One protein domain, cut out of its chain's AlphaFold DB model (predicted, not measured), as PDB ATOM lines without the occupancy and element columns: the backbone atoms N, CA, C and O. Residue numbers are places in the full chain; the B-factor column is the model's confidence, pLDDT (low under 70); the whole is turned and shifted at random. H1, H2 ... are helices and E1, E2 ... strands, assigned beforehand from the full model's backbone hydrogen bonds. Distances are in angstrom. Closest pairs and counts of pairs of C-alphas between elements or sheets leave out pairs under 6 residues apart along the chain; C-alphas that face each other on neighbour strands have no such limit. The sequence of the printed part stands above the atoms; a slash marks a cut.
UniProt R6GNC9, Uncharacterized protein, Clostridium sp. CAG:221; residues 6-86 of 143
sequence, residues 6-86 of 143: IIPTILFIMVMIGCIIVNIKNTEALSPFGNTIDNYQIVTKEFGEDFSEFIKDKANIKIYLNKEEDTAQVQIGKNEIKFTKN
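What this domain is: This is residues 6 to 86 of the 143 residues of an uncharacterized protein of Clostridium sp. CAG:221 (UniProt R6GNC9). One long helix, H1, makes the long axis: its residues 6 to 19 stick out, and residues 20 to 30 pack on edge strand E1 of a small sheet. Beyond H1's last residues, H2 and H3 fold back as a V. The 81 printed residues hold H1 H2 H3 E1 E2 E3 in chain order, mixed in class; E1 E2 E3 form a meander, each strand the antiparallel neighbour of the one before. The whole is loose, radius of gyration of the C-alphas 15.4 A, spanning 52 by 29 by 22 A.

Where its parts are: H1, residues 6 to 30, runs 36.4 A from C-alpha 6 at (-1.952, 50.786, 52.984). H2 is residues 36 to 47, H3 49 to 55, E1 61 to 66, E2 71 to 76. E3, residues 79 to 83, ends at C-alpha 83 (14.562, 63.500, 72.836).

How they stand to each other: H1 stands up from the sheet over E1; their closest C-alphas, Ile 24 and Ile 63, are 5.2 A apart. Hairpin E1 and E2 has N 64 and O 73 at 2.8 A; hairpin E2 and E3, N 74 and O 81 at 2.8 A. H2 touches H3 with residues 40 to 44 alone, closest C-alphas Thr 44 and Ser 52, 5.1 A. Every helix O i to N i+4 pair is within hydrogen-bond range.

The domain as a whole: The printed part has no cut, and its links are tight. Residues 32 to 44, 51 to 57 and 85 to 86 have pLDDT under 70.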
ATOM      1  N   ILE A   6      -1.710  50.128  51.682       78.62
ATOM      2  CA  ILE A   6      -1.952  50.786  52.984       78.62
ATOM      3  C   ILE A   6      -1.967  49.766  54.131       78.62
ATOM      4  O   ILE A   6      -1.288  49.960  55.134       78.62
ATOM      5  N   ILE A   7      -2.690  48.658  53.954       78.94
ATOM      6  CA  ILE A   7      -2.821  47.594  54.960       78.94
ATOM      7  C   ILE A   7      -1.458  46.989  55.347       78.94
ATOM      8  O   ILE A   7      -1.136  47.011  56.536       78.94
ATOM      9  N   PRO A   8      -0.608  46.517  54.407       84.81
ATOM     10  CA  PRO A   8       0.700  45.975  54.780       84.81
ATOM     11  C   PRO A   8       1.626  47.028  55.407       84.81
ATOM     12  O   PRO A   8       2.420  46.694  56.280       84.81
ATOM     13  N   THR A   9       1.494  48.307  55.033       83.62
ATOM     14  CA  THR A   9       2.277  49.396  55.645       83.62
ATOM     15  C   THR A   9       1.904  49.608  57.114       83.62
ATOM     16  O   THR A   9       2.786  49.753  57.956       83.62
ATOM     17  N   ILE A  10       0.609  49.596  57.445       82.81
ATOM     18  CA  ILE A  10       0.138  49.731  58.833       82.81
ATOM     19  C   ILE A  10       0.627  48.550  59.679       82.81
ATOM     20  O   ILE A  10       1.141  48.754  60.779       82.81
ATOM     21  N   LEU A  11       0.524  47.330  59.143       84.62
ATOM     22  CA  LEU A  11       0.997  46.123  59.822       84.62
ATOM     23  C   LEU A  11       2.505  46.198  60.114       84.62
ATOM     24  O   LEU A  11       2.940  45.918  61.227       84.62
ATOM     25  N   PHE A  12       3.297  46.644  59.138       86.44
ATOM     26  CA  PHE A  12       4.740  46.822  59.293       86.44
ATOM     27  C   PHE A  12       5.097  47.834  60.393       86.44
ATOM     28  O   PHE A  12       5.997  47.583  61.195       86.44
ATOM     29  N   ILE A  13       4.368  48.952  60.478       85.56
ATOM     30  CA  ILE A  13       4.560  49.952  61.540       85.56
ATOM     31  C   ILE A  13       4.276  49.341  62.920       85.56
ATOM     32  O   ILE A  13       5.042  49.578  63.852       85.56
ATOM     33  N   MET A  14       3.228  48.521  63.058       83.12
ATOM     34  CA  MET A  14       2.934  47.831  64.321       83.12
ATOM     35  C   MET A  14       4.060  46.887  64.754       83.12
ATOM     36  O   MET A  14       4.455  46.908  65.919       83.12
ATOM     37  N   VAL A  15       4.615  46.109  63.822       89.19
ATOM     38  CA  VAL A  15       5.753  45.220  64.109       89.19
ATOM     39  C   VAL A  15       6.964  46.025  64.581       89.19
ATOM     40  O   VAL A  15       7.574  45.686  65.594       89.19
ATOM     41  N   MET A  16       7.269  47.139  63.909       85.69
ATOM     42  CA  MET A  16       8.375  48.019  64.295       85.69
ATOM     43  C   MET A  16       8.205  48.596  65.703       85.69
ATOM     44  O   MET A  16       9.163  48.613  66.474       85.69
ATOM     45  N   ILE A  17       6.992  49.020  66.070       84.69
ATOM     46  CA  ILE A  17       6.694  49.499  67.429       84.69
ATOM     47  C   ILE A  17       6.962  48.395  68.460       84.69
ATOM     48  O   ILE A  17       7.592  48.660  69.483       84.69
ATOM     49  N   GLY A  18       6.552  47.156  68.176       82.31
ATOM     50  CA  GLY A  18       6.825  46.006  69.041       82.31
ATOM     51  C   GLY A  18       8.322  45.781  69.264       82.31
ATOM     52  O   GLY A  18       8.769  45.690  70.408       82.31
ATOM     53  N   CYS A  19       9.117  45.778  68.190       84.75
ATOM     54  CA  CYS A  19      10.574  45.655  68.284       84.75
ATOM     55  C   CYS A  19      11.203  46.777  69.125       84.75
ATOM     56  O   CYS A  19      12.096  46.515  69.929       84.75
ATOM     57  N   ILE A  20      10.720  48.016  68.980       85.25
ATOM     58  CA  ILE A  20      11.192  49.163  69.768       85.25
ATOM     59  C   ILE A  20      10.895  48.961  71.259       85.25
ATOM     60  O   ILE A  20      11.783  49.169  72.084       85.25
ATOM     61  N   ILE A  21       9.682  48.523  71.612       84.19
ATOM     62  CA  ILE A  21       9.287  48.271  73.009       84.19
ATOM     63  C   ILE A  21      10.163  47.182  73.638       84.19
ATOM     64  O   ILE A  21      10.648  47.351  74.758       84.19
ATOM     65  N   VAL A  22      10.399  46.083  72.915       84.75
ATOM     66  CA  VAL A  22      11.284  45.002  73.376       84.75
ATOM     67  C   VAL A  22      12.705  45.523  73.588       84.75
ATOM     68  O   VAL A  22      13.306  45.240  74.622       84.75
ATOM     69  N   ASN A  23      13.226  46.337  72.665       85.31
ATOM     70  CA  ASN A  23      14.566  46.902  72.796       85.31
ATOM     71  C   ASN A  23      14.686  47.835  74.010       85.31
ATOM     72  O   ASN A  23      15.660  47.750  74.746       85.31
ATOM     73  N   ILE A  24      13.672  48.670  74.266       83.75
ATOM     74  CA  ILE A  24      13.606  49.520  75.465       83.75
ATOM     75  C   ILE A  24      13.691  48.670  76.733       83.75
ATOM     76  O   ILE A  24      14.463  48.990  77.632       83.75
ATOM     77  N   LYS A  25      12.924  47.575  76.811       80.56
ATOM     78  CA  LYS A  25      12.944  46.680  77.976       80.56
ATOM     79  C   LYS A  25      14.288  45.985  78.154       80.56
ATOM     80  O   LYS A  25      14.766  45.876  79.278       80.56
ATOM     81  N   ASN A  26      14.904  45.562  77.055       80.50
ATOM     82  CA  ASN A  26      16.220  44.942  77.082       80.50
ATOM     83  C   ASN A  26      17.304  45.933  77.540       80.50
ATOM     84  O   ASN A  26      18.100  45.608  78.413       80.50
ATOM     85  N   THR A  27      17.289  47.165  77.020       79.94
ATOM     86  CA  THR A  27      18.191  48.232  77.473       79.94
ATOM     87  C   THR A  27      17.937  48.595  78.941       79.94
ATOM     88  O   THR A  27      18.896  48.723  79.689       79.94
ATOM     89  N   GLU A  28      16.682  48.706  79.397       77.38
ATOM     90  CA  GLU A  28      16.343  48.973  80.810       77.38
ATOM     91  C   GLU A  28      16.914  47.890  81.744       77.38
ATOM     92  O   GLU A  28      17.431  48.217  82.811       77.38
ATOM     93  N   ALA A  29      16.865  46.620  81.330       72.12
ATOM     94  CA  ALA A  29      17.346  45.490  82.123       72.12
ATOM     95  C   ALA A  29      18.877  45.328  82.107       72.12
ATOM     96  O   ALA A  29      19.477  45.088  83.150       72.12
ATOM     97  N   LEU A  30      19.507  45.438  80.935       73.62
ATOM     98  CA  LEU A  30      20.931  45.126  80.745       73.62
ATOM     99  C   LEU A  30      21.845  46.356  80.830       73.62
ATOM    100  O   LEU A  30      23.058  46.242  80.991       73.62
ATOM    101  N   SER A  31      21.281  47.550  80.663       71.62
ATOM    102  CA  SER A  31      22.024  48.799  80.543       71.62
ATOM    103  C   SER A  31      21.203  49.966  81.112       71.62
ATOM    104  O   SER A  31      20.843  50.880  80.369       71.62
ATOM    105  N   PRO A  32      20.867  49.960  82.415       69.19
ATOM    106  CA  PRO A  32      20.002  50.972  83.012       69.19
ATOM    107  C   PRO A  32      20.570  52.391  82.856       69.19
ATOM    108  O   PRO A  32      21.787  52.616  82.838       69.19
ATOM    109  N   PHE A  33      19.658  53.358  82.733       66.31
ATOM    110  CA  PHE A  33      19.986  54.771  82.551       66.31
ATOM    111  C   PHE A  33      20.714  55.328  83.782       66.31
ATOM    112  O   PHE A  33      20.305  55.083  84.913       66.31
ATOM    113  N   GLY A  34      21.789  56.087  83.560       57.66
ATOM    114  CA  GLY A  34      22.458  56.863  84.608       57.66
ATOM    115  C   GLY A  34      23.552  56.158  85.418       57.66
ATOM    116  O   GLY A  34      24.311  56.873  86.048       57.66
ATOM    117  N   ASN A  35      23.705  54.826  85.371       54.62
ATOM    118  CA  ASN A  35      24.706  54.108  86.193       54.62
ATOM    119  C   ASN A  35      25.296  52.855  85.522       54.62
ATOM    120  O   ASN A  35      25.651  51.879  86.175       54.62
ATOM    121  N   THR A  36      25.400  52.838  84.194       56.12
ATOM    122  CA  THR A  36      25.783  51.626  83.451       56.12
ATOM    123  C   THR A  36      27.184  51.110  83.807       56.12
ATOM    124  O   THR A  36      27.401  49.903  83.849       56.12
ATOM    125  N   ILE A  37      28.127  52.015  84.085       54.00
ATOM    126  CA  ILE A  37      29.506  51.667  84.461       54.00
ATOM    127  C   ILE A  37      29.568  51.210  85.924       54.00
ATOM    128  O   ILE A  37      30.184  50.185  86.213       54.00
ATOM    129  N   ASP A  38      28.875  51.912  86.821       57.53
ATOM    130  CA  ASP A  38      28.874  51.606  88.253       57.53
ATOM    131  C   ASP A  38      28.130  50.299  88.555       57.53
ATOM    132  O   ASP A  38      28.635  49.470  89.306       57.53
ATOM    133  N   ASN A  39      26.998  50.030  87.896       56.09
ATOM    134  CA  ASN A  39      26.275  48.766  88.061       56.09
ATOM    135  C   ASN A  39      27.060  47.577  87.499       56.09
ATOM    136  O   ASN A  39      27.107  46.531  88.138       56.09
ATOM    137  N   TYR A  40      27.720  47.726  86.344       59.03
ATOM    138  CA  TYR A  40      28.576  46.667  85.803       59.03
ATOM    139  C   TYR A  40      29.726  46.346  86.764       59.03
ATOM    140  O   TYR A  40      30.014  45.179  87.014       59.03
ATOM    141  N   GLN A  41      30.351  47.361  87.368       60.62
ATOM    142  CA  GLN A  41      31.417  47.155  88.352       60.62
ATOM    143  C   GLN A  41      30.910  46.543  89.661       60.62
ATOM    144  O   GLN A  41      31.549  45.624  90.173       60.62
ATOM    145  N   ILE A  42      29.768  46.996  90.184       63.12
ATOM    146  CA  ILE A  42      29.142  46.433  91.391       63.12
ATOM    147  C   ILE A  42      28.802  44.960  91.170       63.12
ATOM    148  O   ILE A  42      29.172  44.114  91.979       63.12
ATOM    149  N   VAL A  43      28.180  44.635  90.038       63.31
ATOM    150  CA  VAL A  43      27.780  43.260  89.741       63.31
ATOM    151  C   VAL A  43      28.990  42.370  89.454       63.31
ATOM    152  O   VAL A  43      29.039  41.252  89.955       63.31
ATOM    153  N   THR A  44      30.016  42.869  88.755       63.66
ATOM    154  CA  THR A  44      31.298  42.147  88.613       63.66
ATOM    155  C   THR A  44      31.912  41.828  89.976       63.66
ATOM    156  O   THR A  44      32.446  40.740  90.180       63.66
ATOM    157  N   LYS A  45      31.834  42.771  90.922       71.12
ATOM    158  CA  LYS A  45      32.423  42.628  92.255       71.12
ATOM    159  C   LYS A  45      31.648  41.653  93.148       71.12
ATOM    160  O   LYS A  45      32.275  40.949  93.931       71.12
ATOM    161  N   GLU A  46      30.319  41.614  93.047       75.19
ATOM    162  CA  GLU A  46      29.469  40.740  93.873       75.19
ATOM    163  C   GLU A  46      29.243  39.343  93.276       75.19
ATOM    164  O   GLU A  46      29.167  38.372  94.025       75.19
ATOM    165  N   PHE A  47      29.159  39.218  91.948       76.19
ATOM    166  CA  PHE A  47      28.746  37.984  91.262       76.19
ATOM    167  C   PHE A  47      29.832  37.379  90.358       76.19
ATOM    168  O   PHE A  47      29.642  36.292  89.815       76.19
ATOM    169  N   GLY A  48      30.980  38.048  90.223       74.81
ATOM    170  CA  GLY A  48      32.108  37.592  89.413       74.81
ATOM    171  C   GLY A  48      32.036  38.015  87.942       74.81
ATOM    172  O   GLY A  48      31.028  38.515  87.437       74.81
ATOM    173  N   GLU A  49      33.154  37.825  87.246       75.94
ATOM    174  CA  GLU A  49      33.366  38.292  85.871       75.94
ATOM    175  C   GLU A  49      32.469  37.565  84.852       75.94
ATOM    176  O   GLU A  49      31.911  38.202  83.957       75.94
ATOM    177  N   ASP A  50      32.221  36.270  85.062       75.75
ATOM    178  CA  ASP A  50      31.362  35.444  84.201       75.75
ATOM    179  C   ASP A  50      29.908  35.933  84.179       75.75
ATOM    180  O   ASP A  50      29.260  35.965  83.128       75.75
ATOM    181  N   PHE A  51      29.388  36.360  85.334       69.94
ATOM    182  CA  PHE A  51      28.039  36.913  85.418       69.94
ATOM    183  C   PHE A  51      27.983  38.298  84.772       69.94
ATOM    184  O   PHE A  51      27.019  38.627  84.095       69.94
ATOM    185  N   SER A  52      29.045  39.088  84.905       66.62
ATOM    186  CA  SER A  52      29.158  40.406  84.283       66.62
ATOM    187  C   SER A  52      29.143  40.349  82.748       66.62
ATOM    188  O   SER A  52      28.417  41.099  82.090       66.62
ATOM    189  N   GLU A  53      29.867  39.394  82.158       69.56
ATOM    190  CA  GLU A  53      29.866  39.147  80.709       69.56
ATOM    191  C   GLU A  53      28.463  38.758  80.194       69.56
ATOM    192  O   GLU A  53      28.093  39.139  79.081       69.56
ATOM    193  N   PHE A  54      27.654  38.063  81.009       68.88
ATOM    194  CA  PHE A  54      26.288  37.639  80.670       68.88
ATOM    195  C   PHE A  54      25.292  38.805  80.552       68.88
ATOM    196  O   PHE A  54      24.453  38.817  79.652       68.88
ATOM    197  N   ILE A  55      25.391  39.808  81.424       67.06
ATOM    198  CA  ILE A  55      24.490  40.983  81.456       67.06
ATOM    199  C   ILE A  55      24.986  42.135  80.577       67.06
ATOM    200  O   ILE A  55      24.296  43.143  80.425       67.06
ATOM    201  N   LYS A  56      26.168  42.000  79.967       69.81
ATOM    202  CA  LYS A  56      26.752  43.018  79.095       69.81
ATOM    203  C   LYS A  56      25.898  43.237  77.848       69.81
ATOM    204  O   LYS A  56      25.914  42.445  76.906       69.81
ATOM    205  N   ASP A  57      25.226  44.382  77.788       69.62
ATOM    206  CA  ASP A  57      24.461  44.775  76.607       69.62
ATOM    207  C   ASP A  57      25.382  45.123  75.418       69.62
ATOM    208  O   ASP A  57      25.969  46.213  75.357       69.62
ATOM    209  N   LYS A  58      25.491  44.193  74.460       74.50
ATOM    210  CA  LYS A  58      26.226  44.338  73.187       74.50
ATOM    211  C   LYS A  58      25.354  44.922  72.057       74.50
ATOM    212  O   LYS A  58      25.787  44.928  70.904       74.50
ATOM    213  N   ALA A  59      24.142  45.407  72.345       75.06
ATOM    214  CA  ALA A  59      23.273  45.998  71.333       75.06
ATOM    215  C   ALA A  59      23.888  47.268  70.721       75.06
ATOM    216  O   ALA A  59      24.397  48.148  71.418       75.06
ATOM    217  N   ASN A  60      23.796  47.378  69.393       80.75
ATOM    218  CA  ASN A  60      24.294  48.533  68.640       80.75
ATOM    219  C   ASN A  60      23.388  49.771  68.784       80.75
ATOM    220  O   ASN A  60      23.840  50.903  68.610       80.75
ATOM    221  N   ILE A  61      22.106  49.546  69.088       83.00
ATOM    222  CA  ILE A  61      21.105  50.588  69.323       83.00
ATOM    223  C   ILE A  61      20.517  50.368  70.710       83.00
ATOM    224  O   ILE A  61      19.872  49.349  70.948       83.00
ATOM    225  N   LYS A  62      20.691  51.347  71.592       85.69
ATOM    226  CA  LYS A  62      20.158  51.328  72.957       85.69
ATOM    227  C   LYS A  62      19.170  52.464  73.131       85.69
ATOM    228  O   LYS A  62      19.436  53.583  72.689       85.69
ATOM    229  N   ILE A  63      18.025  52.177  73.741       85.25
ATOM    230  CA  ILE A  63      16.971  53.171  73.956       85.25
ATOM    231  C   ILE A  63      16.711  53.275  75.449       85.25
ATOM    232  O   ILE A  63      16.187  52.353  76.068       85.25
ATOM    233  N   TYR A  64      17.064  54.421  76.011       84.31
ATOM    234  CA  TYR A  64      16.885  54.729  77.414       84.31
ATOM    235  C   TYR A  64      15.656  55.614  77.601       84.31
ATOM    236  O   TYR A  64      15.478  56.602  76.884       84.31
ATOM    237  N   LEU A  65      14.826  55.277  78.585       80.69
ATOM    238  CA  LEU A  65      13.701  56.098  79.018       80.69
ATOM    239  C   LEU A  65      13.974  56.610  80.427       80.69
ATOM    240  O   LEU A  65      14.076  55.818  81.362       80.69
ATOM    241  N   ASN A  66      14.044  57.928  80.580       77.88
ATOM    242  CA  ASN A  66      14.011  58.566  81.882       77.88
ATOM    243  C   ASN A  66      12.553  58.914  82.211       77.88
ATOM    244  O   ASN A  66      11.977  59.841  81.639       77.88
ATOM    245  N   LYS A  67      11.955  58.138  83.120       72.44
ATOM    246  CA  LYS A  67      10.562  58.321  83.560       72.44
ATOM    247  C   LYS A  67      10.383  59.550  84.459       72.44
ATOM    248  O   LYS A  67       9.272  60.050  84.549       72.44
ATOM    249  N   GLU A  68      11.441  60.020  85.114       73.31
ATOM    250  CA  GLU A  68      11.379  61.161  86.038       73.31
ATOM    251  C   GLU A  68      11.389  62.490  85.283       73.31
ATOM    252  O   GLU A  68      10.613  63.393  85.586       73.31
ATOM    253  N   GLU A  69      12.229  62.592  84.252       71.06
ATOM    254  CA  GLU A  69      12.359  63.809  83.442       71.06
ATOM    255  C   GLU A  69      11.535  63.777  82.146       71.06
ATOM    256  O   GLU A  69      11.597  64.716  81.350       71.06
ATOM    257  N   ASP A  70      10.763  62.710  81.910       73.62
ATOM    258  CA  ASP A  70       9.968  62.533  80.686       73.62
ATOM    259  C   ASP A  70      10.839  62.637  79.405       73.62
ATOM    260  O   ASP A  70      10.419  63.152  78.359       73.62
ATOM    261  N   THR A  71      12.091  62.167  79.486       79.38
ATOM    262  CA  THR A  71      13.068  62.217  78.389       79.38
ATOM    263  C   THR A  71      13.403  60.827  77.864       79.38
ATOM    264  O   THR A  71      13.386  59.830  78.584       79.38
ATOM    265  N   ALA A  72      13.709  60.750  76.570       82.94
ATOM    266  CA  ALA A  72      14.191  59.533  75.933       82.94
ATOM    267  C   ALA A  72      15.566  59.785  75.317       82.94
ATOM    268  O   ALA A  72      15.801  60.835  74.724       82.94
ATOM    269  N   GLN A  73      16.474  58.821  75.410       85.69
ATOM    270  CA  GLN A  73      17.780  58.881  74.767       85.69
ATOM    271  C   GLN A  73      17.977  57.652  73.889       85.69
ATOM    272  O   GLN A  73      17.766  56.527  74.324       85.69
ATOM    273  N   VAL A  74      18.414  57.868  72.652       86.75
ATOM    274  CA  VAL A  74      18.788  56.800  71.726       86.75
ATOM    275  C   VAL A  74      20.291  56.869  71.508       86.75
ATOM    276  O   VAL A  74      20.811  57.896  71.074       86.75
ATOM    277  N   GLN A  75      20.990  55.782  71.812       84.44
ATOM    278  CA  GLN A  75      22.418  55.630  71.568       84.44
ATOM    279  C   GLN A  75      22.627  54.679  70.393       84.44
ATOM    280  O   GLN A  75      22.084  53.576  70.382       84.44
ATOM    281  N   ILE A  76      23.404  55.117  69.405       86.12
ATOM    282  CA  ILE A  76      23.767  54.343  68.216       86.12
ATOM    283  C   ILE A  76      25.293  54.306  68.160       86.12
ATOM    284  O   ILE A  76      25.941  55.290  67.786       86.12
ATOM    285  N   GLY A  77      25.883  53.192  68.592       81.19
ATOM    286  CA  GLY A  77      27.328  53.097  68.808       81.19
ATOM    287  C   GLY A  77      27.830  54.170  69.785       81.19
ATOM    288  O   GLY A  77      27.505  54.141  70.969       81.19
ATOM    289  N   LYS A  78      28.623  55.130  69.286       78.50
ATOM    290  CA  LYS A  78      29.157  56.259  70.078       78.50
ATOM    291  C   LYS A  78      28.291  57.521  70.029       78.50
ATOM    292  O   LYS A  78      28.536  58.447  70.793       78.50
ATOM    293  N   ASN A  79      27.317  57.574  69.125       79.94
ATOM    294  CA  ASN A  79      26.467  58.746  68.953       79.94
ATOM    295  C   ASN A  79      25.273  58.665  69.899       79.94
ATOM    296  O   ASN A  79      24.656  57.608  70.033       79.94
ATOM    297  N   GLU A  80      24.913  59.791  70.509       82.12
ATOM    298  CA  GLU A  80      23.727  59.912  71.350       82.12
ATOM    299  C   GLU A  80      22.764  60.971  70.811       82.12
ATOM    300  O   GLU A  80      23.167  62.055  70.395       82.12
ATOM    301  N   ILE A  81      21.471  60.650  70.829       83.62
ATOM    302  CA  ILE A  81      20.392  61.569  70.478       83.62
ATOM    303  C   ILE A  81      19.426  61.617  71.654       83.62
ATOM    304  O   ILE A  81      18.835  60.602  72.023       83.62
ATOM    305  N   LYS A  82      19.253  62.806  72.236       83.19
ATOM    306  CA  LYS A  82      18.312  63.045  73.334       83.19
ATOM    307  C   LYS A  82      17.027  63.667  72.794       83.19
ATOM    308  O   LYS A  82      17.041  64.666  72.078       83.19
ATOM    309  N   PHE A  83      15.908  63.062  73.154       79.12
ATOM    310  CA  PHE A  83      14.562  63.500  72.836       79.12
ATOM    311  C   PHE A  83      13.910  64.043  74.102       79.12
ATOM    312  O   PHE A  83      13.574  63.306  75.027       79.12
ATOM    313  N   THR A  84      13.715  65.353  74.117       79.25
ATOM    314  CA  THR A  84      12.931  66.056  75.133       79.25
ATOM    315  C   THR A  84      11.532  66.332  74.586       79.25
ATOM    316  O   THR A  84      11.353  66.527  73.380       79.25
ATOM    317  N   LYS A  85      10.531  66.432  75.466       67.88
ATOM    318  CA  LYS A  85       9.131  66.736  75.107       67.88
ATOM    319  C   LYS A  85       8.964  68.013  74.258       67.88
ATOM    320  O   LYS A  85       8.033  68.101  73.462       67.88
ATOM    321  N   ASN A  86       9.900  68.959  74.382       66.75
ATOM    322  CA  ASN A  86       9.919  70.242  73.663       66.75
ATOM    323  C   ASN A  86      10.622  70.193  72.290       66.75
ATOM    324  O   ASN A  86      10.901  71.235  71.701       66.75
TER     325      ASN A  86